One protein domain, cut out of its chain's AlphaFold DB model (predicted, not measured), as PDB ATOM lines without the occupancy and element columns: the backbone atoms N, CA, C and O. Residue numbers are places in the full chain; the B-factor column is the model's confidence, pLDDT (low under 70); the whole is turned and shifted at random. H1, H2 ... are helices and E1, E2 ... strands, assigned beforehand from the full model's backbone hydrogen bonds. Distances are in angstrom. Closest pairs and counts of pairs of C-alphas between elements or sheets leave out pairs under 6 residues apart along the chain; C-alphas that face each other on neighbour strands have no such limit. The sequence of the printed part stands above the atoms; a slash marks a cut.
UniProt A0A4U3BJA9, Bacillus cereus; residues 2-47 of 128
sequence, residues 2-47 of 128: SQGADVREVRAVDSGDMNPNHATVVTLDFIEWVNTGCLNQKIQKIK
ATOM      1  N   SER A   2      52.845 144.105 187.462       46.03
ATOM      2  CA  SER A   2      52.630 143.806 186.042       46.03
ATOM      3  C   SER A   2      52.774 142.294 185.868       46.03
ATOM      4  O   SER A   2      53.886 141.775 185.834       46.03
ATOM      5  N   GLN A   3      51.654 141.572 185.855       53.88
ATOM      6  CA  GLN A   3      51.647 140.141 185.556       53.88
ATOM      7  C   GLN A   3      51.829 139.971 184.044       53.88
ATOM      8  O   GLN A   3      50.935 140.300 183.266       53.88
ATOM      9  N   GLY A   4      53.013 139.524 183.622       58.31
ATOM     10  CA  GLY A   4      53.224 139.048 182.256       58.31
ATOM     11  C   GLY A   4      52.477 137.730 182.059       58.31
ATOM     12  O   GLY A   4      52.474 136.898 182.963       58.31
ATOM     13  N   ALA A   5      51.846 137.548 180.899       60.34
ATOM     14  CA  ALA A   5      50.957 136.417 180.609       60.34
ATOM     15  C   ALA A   5      51.616 135.025 180.754       60.34
ATOM     16  O   ALA A   5      50.907 134.036 180.914       60.34
ATOM     17  N   ASP A   6      52.952 134.962 180.771       69.00
ATOM     18  CA  ASP A   6      53.727 133.715 180.763       69.00
ATOM     19  C   ASP A   6      54.524 133.447 182.053       69.00
ATOM     20  O   ASP A   6      55.284 132.481 182.131       69.00
ATOM     21  N   VAL A   7      54.384 134.281 183.089       71.12
ATOM     22  CA  VAL A   7      55.164 134.119 184.327       71.12
ATOM     23  C   VAL A   7      54.505 133.071 185.231       71.12
ATOM     24  O   VAL A   7      53.456 133.324 185.817       71.12
ATOM     25  N   ARG A   8      55.137 131.896 185.364       82.88
ATOM     26  CA  ARG A   8      54.678 130.768 186.209       82.88
ATOM     27  C   ARG A   8      55.419 130.634 187.538       82.88
ATOM     28  O   ARG A   8      55.189 129.690 188.286       82.88
ATOM     29  N   GLU A   9      56.307 131.571 187.830       85.69
ATOM     30  CA  GLU A   9      57.066 131.593 189.072       85.69
ATOM     31  C   GLU A   9      56.155 131.883 190.275       85.69
ATOM     32  O   GLU A   9      55.344 132.811 190.248       85.69
ATOM     33  N   VAL A  10      56.340 131.136 191.366       85.75
ATOM     34  CA  VAL A  10      55.670 131.387 192.647       85.75
ATOM     35  C   VAL A  10      56.676 131.946 193.633       85.75
ATOM     36  O   VAL A  10      57.728 131.353 193.878       85.75
ATOM     37  N   ARG A  11      56.320 133.072 194.252       84.50
ATOM     38  CA  ARG A  11      57.109 133.711 195.303       84.50
ATOM     39  C   ARG A  11      56.300 133.810 196.589       84.50
ATOM     40  O   ARG A  11      55.112 134.119 196.550       84.50
ATOM     41  N   ALA A  12      56.959 133.586 197.716       84.06
ATOM     42  CA  ALA A  12      56.400 133.734 199.051       84.06
ATOM     43  C   ALA A  12      57.067 134.902 199.781       84.06
ATOM     44  O   ALA A  12      58.284 135.078 199.719       84.06
ATOM     45  N   VAL A  13      56.261 135.683 200.491       82.81
ATOM     46  CA  VAL A  13      56.695 136.754 201.395       82.81
ATOM     47  C   VAL A  13      56.285 136.400 202.817       82.81
ATOM     48  O   VAL A  13      55.348 135.623 203.014       82.81
ATOM     49  N   ASP A  14      56.984 136.951 203.805       81.12
ATOM     50  CA  ASP A  14      56.550 136.811 205.190       81.12
ATOM     51  C   ASP A  14      55.307 137.678 205.442       81.12
ATOM     52  O   ASP A  14      55.139 138.748 204.857       81.12
ATOM     53  N   SER A  15      54.443 137.231 206.349       82.25
ATOM     54  CA  SER A  15      53.292 137.999 206.826       82.25
ATOM     55  C   SER A  15      53.650 139.385 207.383       82.25
ATOM     56  O   SER A  15      52.844 140.306 207.264       82.25
ATOM     57  N   GLY A  16      54.845 139.547 207.963       84.81
ATOM     58  CA  GLY A  16      55.343 140.825 208.476       84.81
ATOM     59  C   GLY A  16      56.065 141.693 207.439       84.81
ATOM     60  O   GLY A  16      56.245 142.886 207.674       84.81
ATOM     61  N   ASP A  17      56.462 141.122 206.299       78.25
ATOM     62  CA  ASP A  17      57.228 141.791 205.242       78.25
ATOM     63  C   ASP A  17      56.597 141.497 203.878       78.25
ATOM     64  O   ASP A  17      57.102 140.711 203.077       78.25
ATOM     65  N   MET A  18      55.451 142.136 203.619       81.56
ATOM     66  CA  MET A  18      54.660 141.984 202.390       81.56
ATOM     67  C   MET A  18      55.281 142.709 201.177       81.56
ATOM     68  O   MET A  18      54.567 143.211 200.308       81.56
ATOM     69  N   ASN A  19      56.610 142.803 201.115       82.06
ATOM     70  CA  ASN A  19      57.331 143.438 200.021       82.06
ATOM     71  C   ASN A  19      57.727 142.399 198.954       82.06
ATOM     72  O   ASN A  19      58.563 141.532 199.219       82.06
ATOM     73  N   PRO A  20      57.221 142.504 197.709       75.75
ATOM     74  CA  PRO A  20      57.577 141.585 196.624       75.75
ATOM     75  C   PRO A  20      59.080 141.528 196.307       75.75
ATOM     76  O   PRO A  20      59.555 140.522 195.782       75.75
ATOM     77  N   ASN A  21      59.840 142.582 196.631       79.69
ATOM     78  CA  ASN A  21      61.295 142.614 196.442       79.69
ATOM     79  C   ASN A  21      62.049 141.751 197.464       79.69
ATOM     80  O   ASN A  21      63.201 141.391 197.227       79.69
ATOM     81  N   HIS A  22      61.415 141.422 198.589       79.50
ATOM     82  CA  HIS A  22      61.968 140.561 199.636       79.50
ATOM     83  C   HIS A  22      61.433 139.123 199.540       79.50
ATOM     84  O   HIS A  22      61.726 138.280 200.387       79.50
ATOM     85  N   ALA A  23      60.655 138.824 198.495       82.12
ATOM     86  CA  ALA A  23      60.034 137.526 198.317       82.12
ATOM     87  C   ALA A  23      61.064 136.422 198.027       82.12
ATOM     88  O   ALA A  23      62.013 136.592 197.258       82.12
ATOM     89  N   THR A  24      60.840 135.255 198.622       82.38
ATOM     90  CA  THR A  24      61.589 134.028 198.349       82.38
ATOM     91  C   THR A  24      60.895 133.245 197.244       82.38
ATOM     92  O   THR A  24      59.679 133.073 197.272       82.38
ATOM     93  N   VAL A  25      61.658 132.748 196.273       82.94
ATOM     94  CA  VAL A  25      61.125 131.902 195.200       82.94
ATOM     95  C   VAL A  25      60.819 130.511 195.751       82.94
ATOM     96  O   VAL A  25      61.678 129.877 196.362       82.94
ATOM     97  N   VAL A  26      59.587 130.052 195.549       83.50
ATOM     98  CA  VAL A  26      59.103 128.731 195.974       83.50
ATOM     99  C   VAL A  26      59.191 127.745 194.814       83.50
ATOM    100  O   VAL A  26      59.661 126.633 194.984       83.50
ATOM    101  N   THR A  27      58.796 128.155 193.612       84.12
ATOM    102  CA  THR A  27      58.910 127.332 192.401       84.12
ATOM    103  C   THR A  27      59.047 128.220 191.167       84.12
ATOM    104  O   THR A  27      58.636 129.383 191.192       84.12
ATOM    105  N   LEU A  28      59.594 127.672 190.084       84.62
ATOM    106  CA  LEU A  28      59.566 128.294 188.758       84.62
ATOM    107  C   LEU A  28      58.352 127.843 187.923       84.62
ATOM    108  O   LEU A  28      58.006 128.524 186.959       84.62
ATOM    109  N   ASP A  29      57.695 126.742 188.306       85.38
ATOM    110  CA  ASP A  29      56.505 126.208 187.638       85.38
ATOM    111  C   ASP A  29      55.335 126.060 188.624       85.38
ATOM    112  O   ASP A  29      55.268 125.139 189.445       85.38
ATOM    113  N   PHE A  30      54.392 126.996 188.528       85.94
ATOM    114  CA  PHE A  30      53.149 127.007 189.289       85.94
ATOM    115  C   PHE A  30      52.309 125.740 189.087       85.94
ATOM    116  O   PHE A  30      51.727 125.247 190.051       85.94
ATOM    117  N   ILE A  31      52.234 125.204 187.865       87.06
ATOM    118  CA  ILE A  31      51.385 124.044 187.560       87.06
ATOM    119  C   ILE A  31      51.954 122.803 188.241       87.06
ATOM    120  O   ILE A  31      51.220 122.061 188.893       87.06
ATOM    121  N   GLU A  32      53.265 122.597 188.134       86.12
ATOM    122  CA  GLU A  32      53.946 121.504 188.827       86.12
ATOM    123  C   GLU A  32      53.792 121.621 190.350       86.12
ATOM    124  O   GLU A  32      53.475 120.643 191.030       86.12
ATOM    125  N   TRP A  33      53.936 122.829 190.894       87.94
ATOM    126  CA  TRP A  33      53.804 123.062 192.331       87.94
ATOM    127  C   TRP A  33      52.395 122.774 192.857       87.94
ATOM    128  O   TRP A  33      52.247 122.125 193.892       87.94
ATOM    129  N   VAL A  34      51.353 123.168 192.121       88.31
ATOM    130  CA  VAL A  34      49.966 122.821 192.463       88.31
ATOM    131  C   VAL A  34      49.748 121.308 192.391       88.31
ATOM    132  O   VAL A  34      49.194 120.722 193.321       88.31
ATOM    133  N   ASN A  35      50.230 120.653 191.332       90.00
ATOM    134  CA  ASN A  35      50.046 119.211 191.135       90.00
ATOM    135  C   ASN A  35      50.786 118.357 192.175       90.00
ATOM    136  O   ASN A  35      50.358 117.245 192.478       90.00
ATOM    137  N   THR A  36      51.875 118.873 192.745       86.56
ATOM    138  CA  THR A  36      52.638 118.209 193.813       86.56
ATOM    139  C   THR A  36      52.095 118.500 195.216       86.56
ATOM    140  O   THR A  36      52.671 118.038 196.198       86.56
ATOM    141  N   GLY A  37      50.972 119.219 195.337       88.31
ATOM    142  CA  GLY A  37      50.331 119.515 196.619       88.31
ATOM    143  C   GLY A  37      50.926 120.721 197.343       88.31
ATOM    144  O   GLY A  37      50.913 120.765 198.572       88.31
ATOM    145  N   CYS A  38      51.456 121.690 196.593       86.62
ATOM    146  CA  CYS A  38      52.020 122.934 197.113       86.62
ATOM    147  C   CYS A  38      53.126 122.707 198.155       86.62
ATOM    148  O   CYS A  38      53.233 123.439 199.143       86.62
ATOM    149  N   LEU A  39      53.947 121.671 197.958       81.81
ATOM    150  CA  LEU A  39      55.041 121.368 198.873       81.81
ATOM    151  C   LEU A  39      55.976 122.575 198.975       81.81
ATOM    152  O   LEU A  39      56.333 123.190 197.968       81.81
ATOM    153  N   ASN A  40      56.401 122.905 200.196       68.00
ATOM    154  CA  ASN A  40      57.412 123.932 200.447       68.00
ATOM    155  C   ASN A  40      58.796 123.424 200.021       68.00
ATOM    156  O   ASN A  40      59.697 123.219 200.835       68.00
ATOM    157  N   GLN A  41      58.968 123.221 198.721       64.00
ATOM    158  CA  GLN A  41      60.268 123.142 198.097       64.00
ATOM    159  C   GLN A  41      60.815 124.559 198.146       64.00
ATOM    160  O   GLN A  41      60.522 125.389 197.300       64.00
ATOM    161  N   LYS A  42      61.569 124.897 199.191       59.47
ATOM    162  CA  LYS A  42      62.414 126.079 199.084       59.47
ATOM    163  C   LYS A  42      63.376 125.754 197.951       59.47
ATOM    164  O   LYS A  42      64.309 124.980 198.170       59.47
ATOM    165  N   ILE A  43      63.164 126.330 196.767       58.62
ATOM    166  CA  ILE A  43      64.274 126.553 195.857       58.62
ATOM    167  C   ILE A  43      65.179 127.466 196.671       58.62
ATOM    168  O   ILE A  43      64.987 128.680 196.739       58.62
ATOM    169  N   GLN A  44      66.129 126.864 197.396       50.12
ATOM    170  CA  GLN A  44      67.321 127.586 197.780       50.12
ATOM    171  C   GLN A  44      67.742 128.199 196.465       50.12
ATOM    172  O   GLN A  44      68.007 127.435 195.535       50.12
ATOM    173  N   LYS A  45      67.671 129.540 196.358       47.97
ATOM    174  CA  LYS A  45      68.360 130.288 195.309       47.97
ATOM    175  C   LYS A  45      69.611 129.480 195.082       47.97
ATOM    176  O   LYS A  45      70.375 129.353 196.044       47.97
ATOM    177  N   ILE A  46      69.715 128.829 193.920       44.25
ATOM    178  CA  ILE A  46      70.945 128.161 193.531       44.25
ATOM    179  C   ILE A  46      71.938 129.272 193.793       44.25
ATOM    180  O   ILE A  46      71.816 130.345 193.194       44.25
ATOM    181  N   LYS A  47      72.742 129.132 194.858       45.50
ATOM    182  CA  LYS A  47      73.830 130.066 195.096       45.50
ATOM    183  C   LYS A  47      74.531 129.956 193.770       45.50
ATOM    184  O   LYS A  47      74.961 128.844 193.479       45.50
TER     185      LYS A  47
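This is residues 2 to 47 of the 128 residues of a protein of Bacillus cereus (UniProt A0A4U3BJA9). With little regular structure, this is a small two-stranded hairpin, E1 and E2, with its long loop at one end and one short helix, H1, near the other; one long stretch with no named element, residues 36 to 47, follows H1. The printed part has 46 residues, in the order E1, E2, H1, mixed in class, with 13 in named elements. It is only just compact, close to loose: radius of gyration of the C-alphas 11.2 A, spans 28 by 24 by 23 A.

E1, residues 10 to 12, starts at C-alpha (55.670, 131.387, 192.647) and measures 6.9 A. E2, residues 24 to 27, measures 9.3 A. H1, residues 30 to 35, measures 8.6 A, ending at C-alpha (50.046, 119.211, 191.135).

The hairpin E1 and E2 is antiparallel at 146 degrees; N 12 and O 24 are within hydrogen-bond range at 2.8 A. The closest C-alphas of E2 and H1, Thr 27 and Trp 33, are 6.7 A apart. In H1 every O i to N i+4 pair is within hydrogen-bond range.

The printed part has no cut. The link from E1 to E2 is long. Residues 2 to 6 and 40 to 47 have pLDDT under 70.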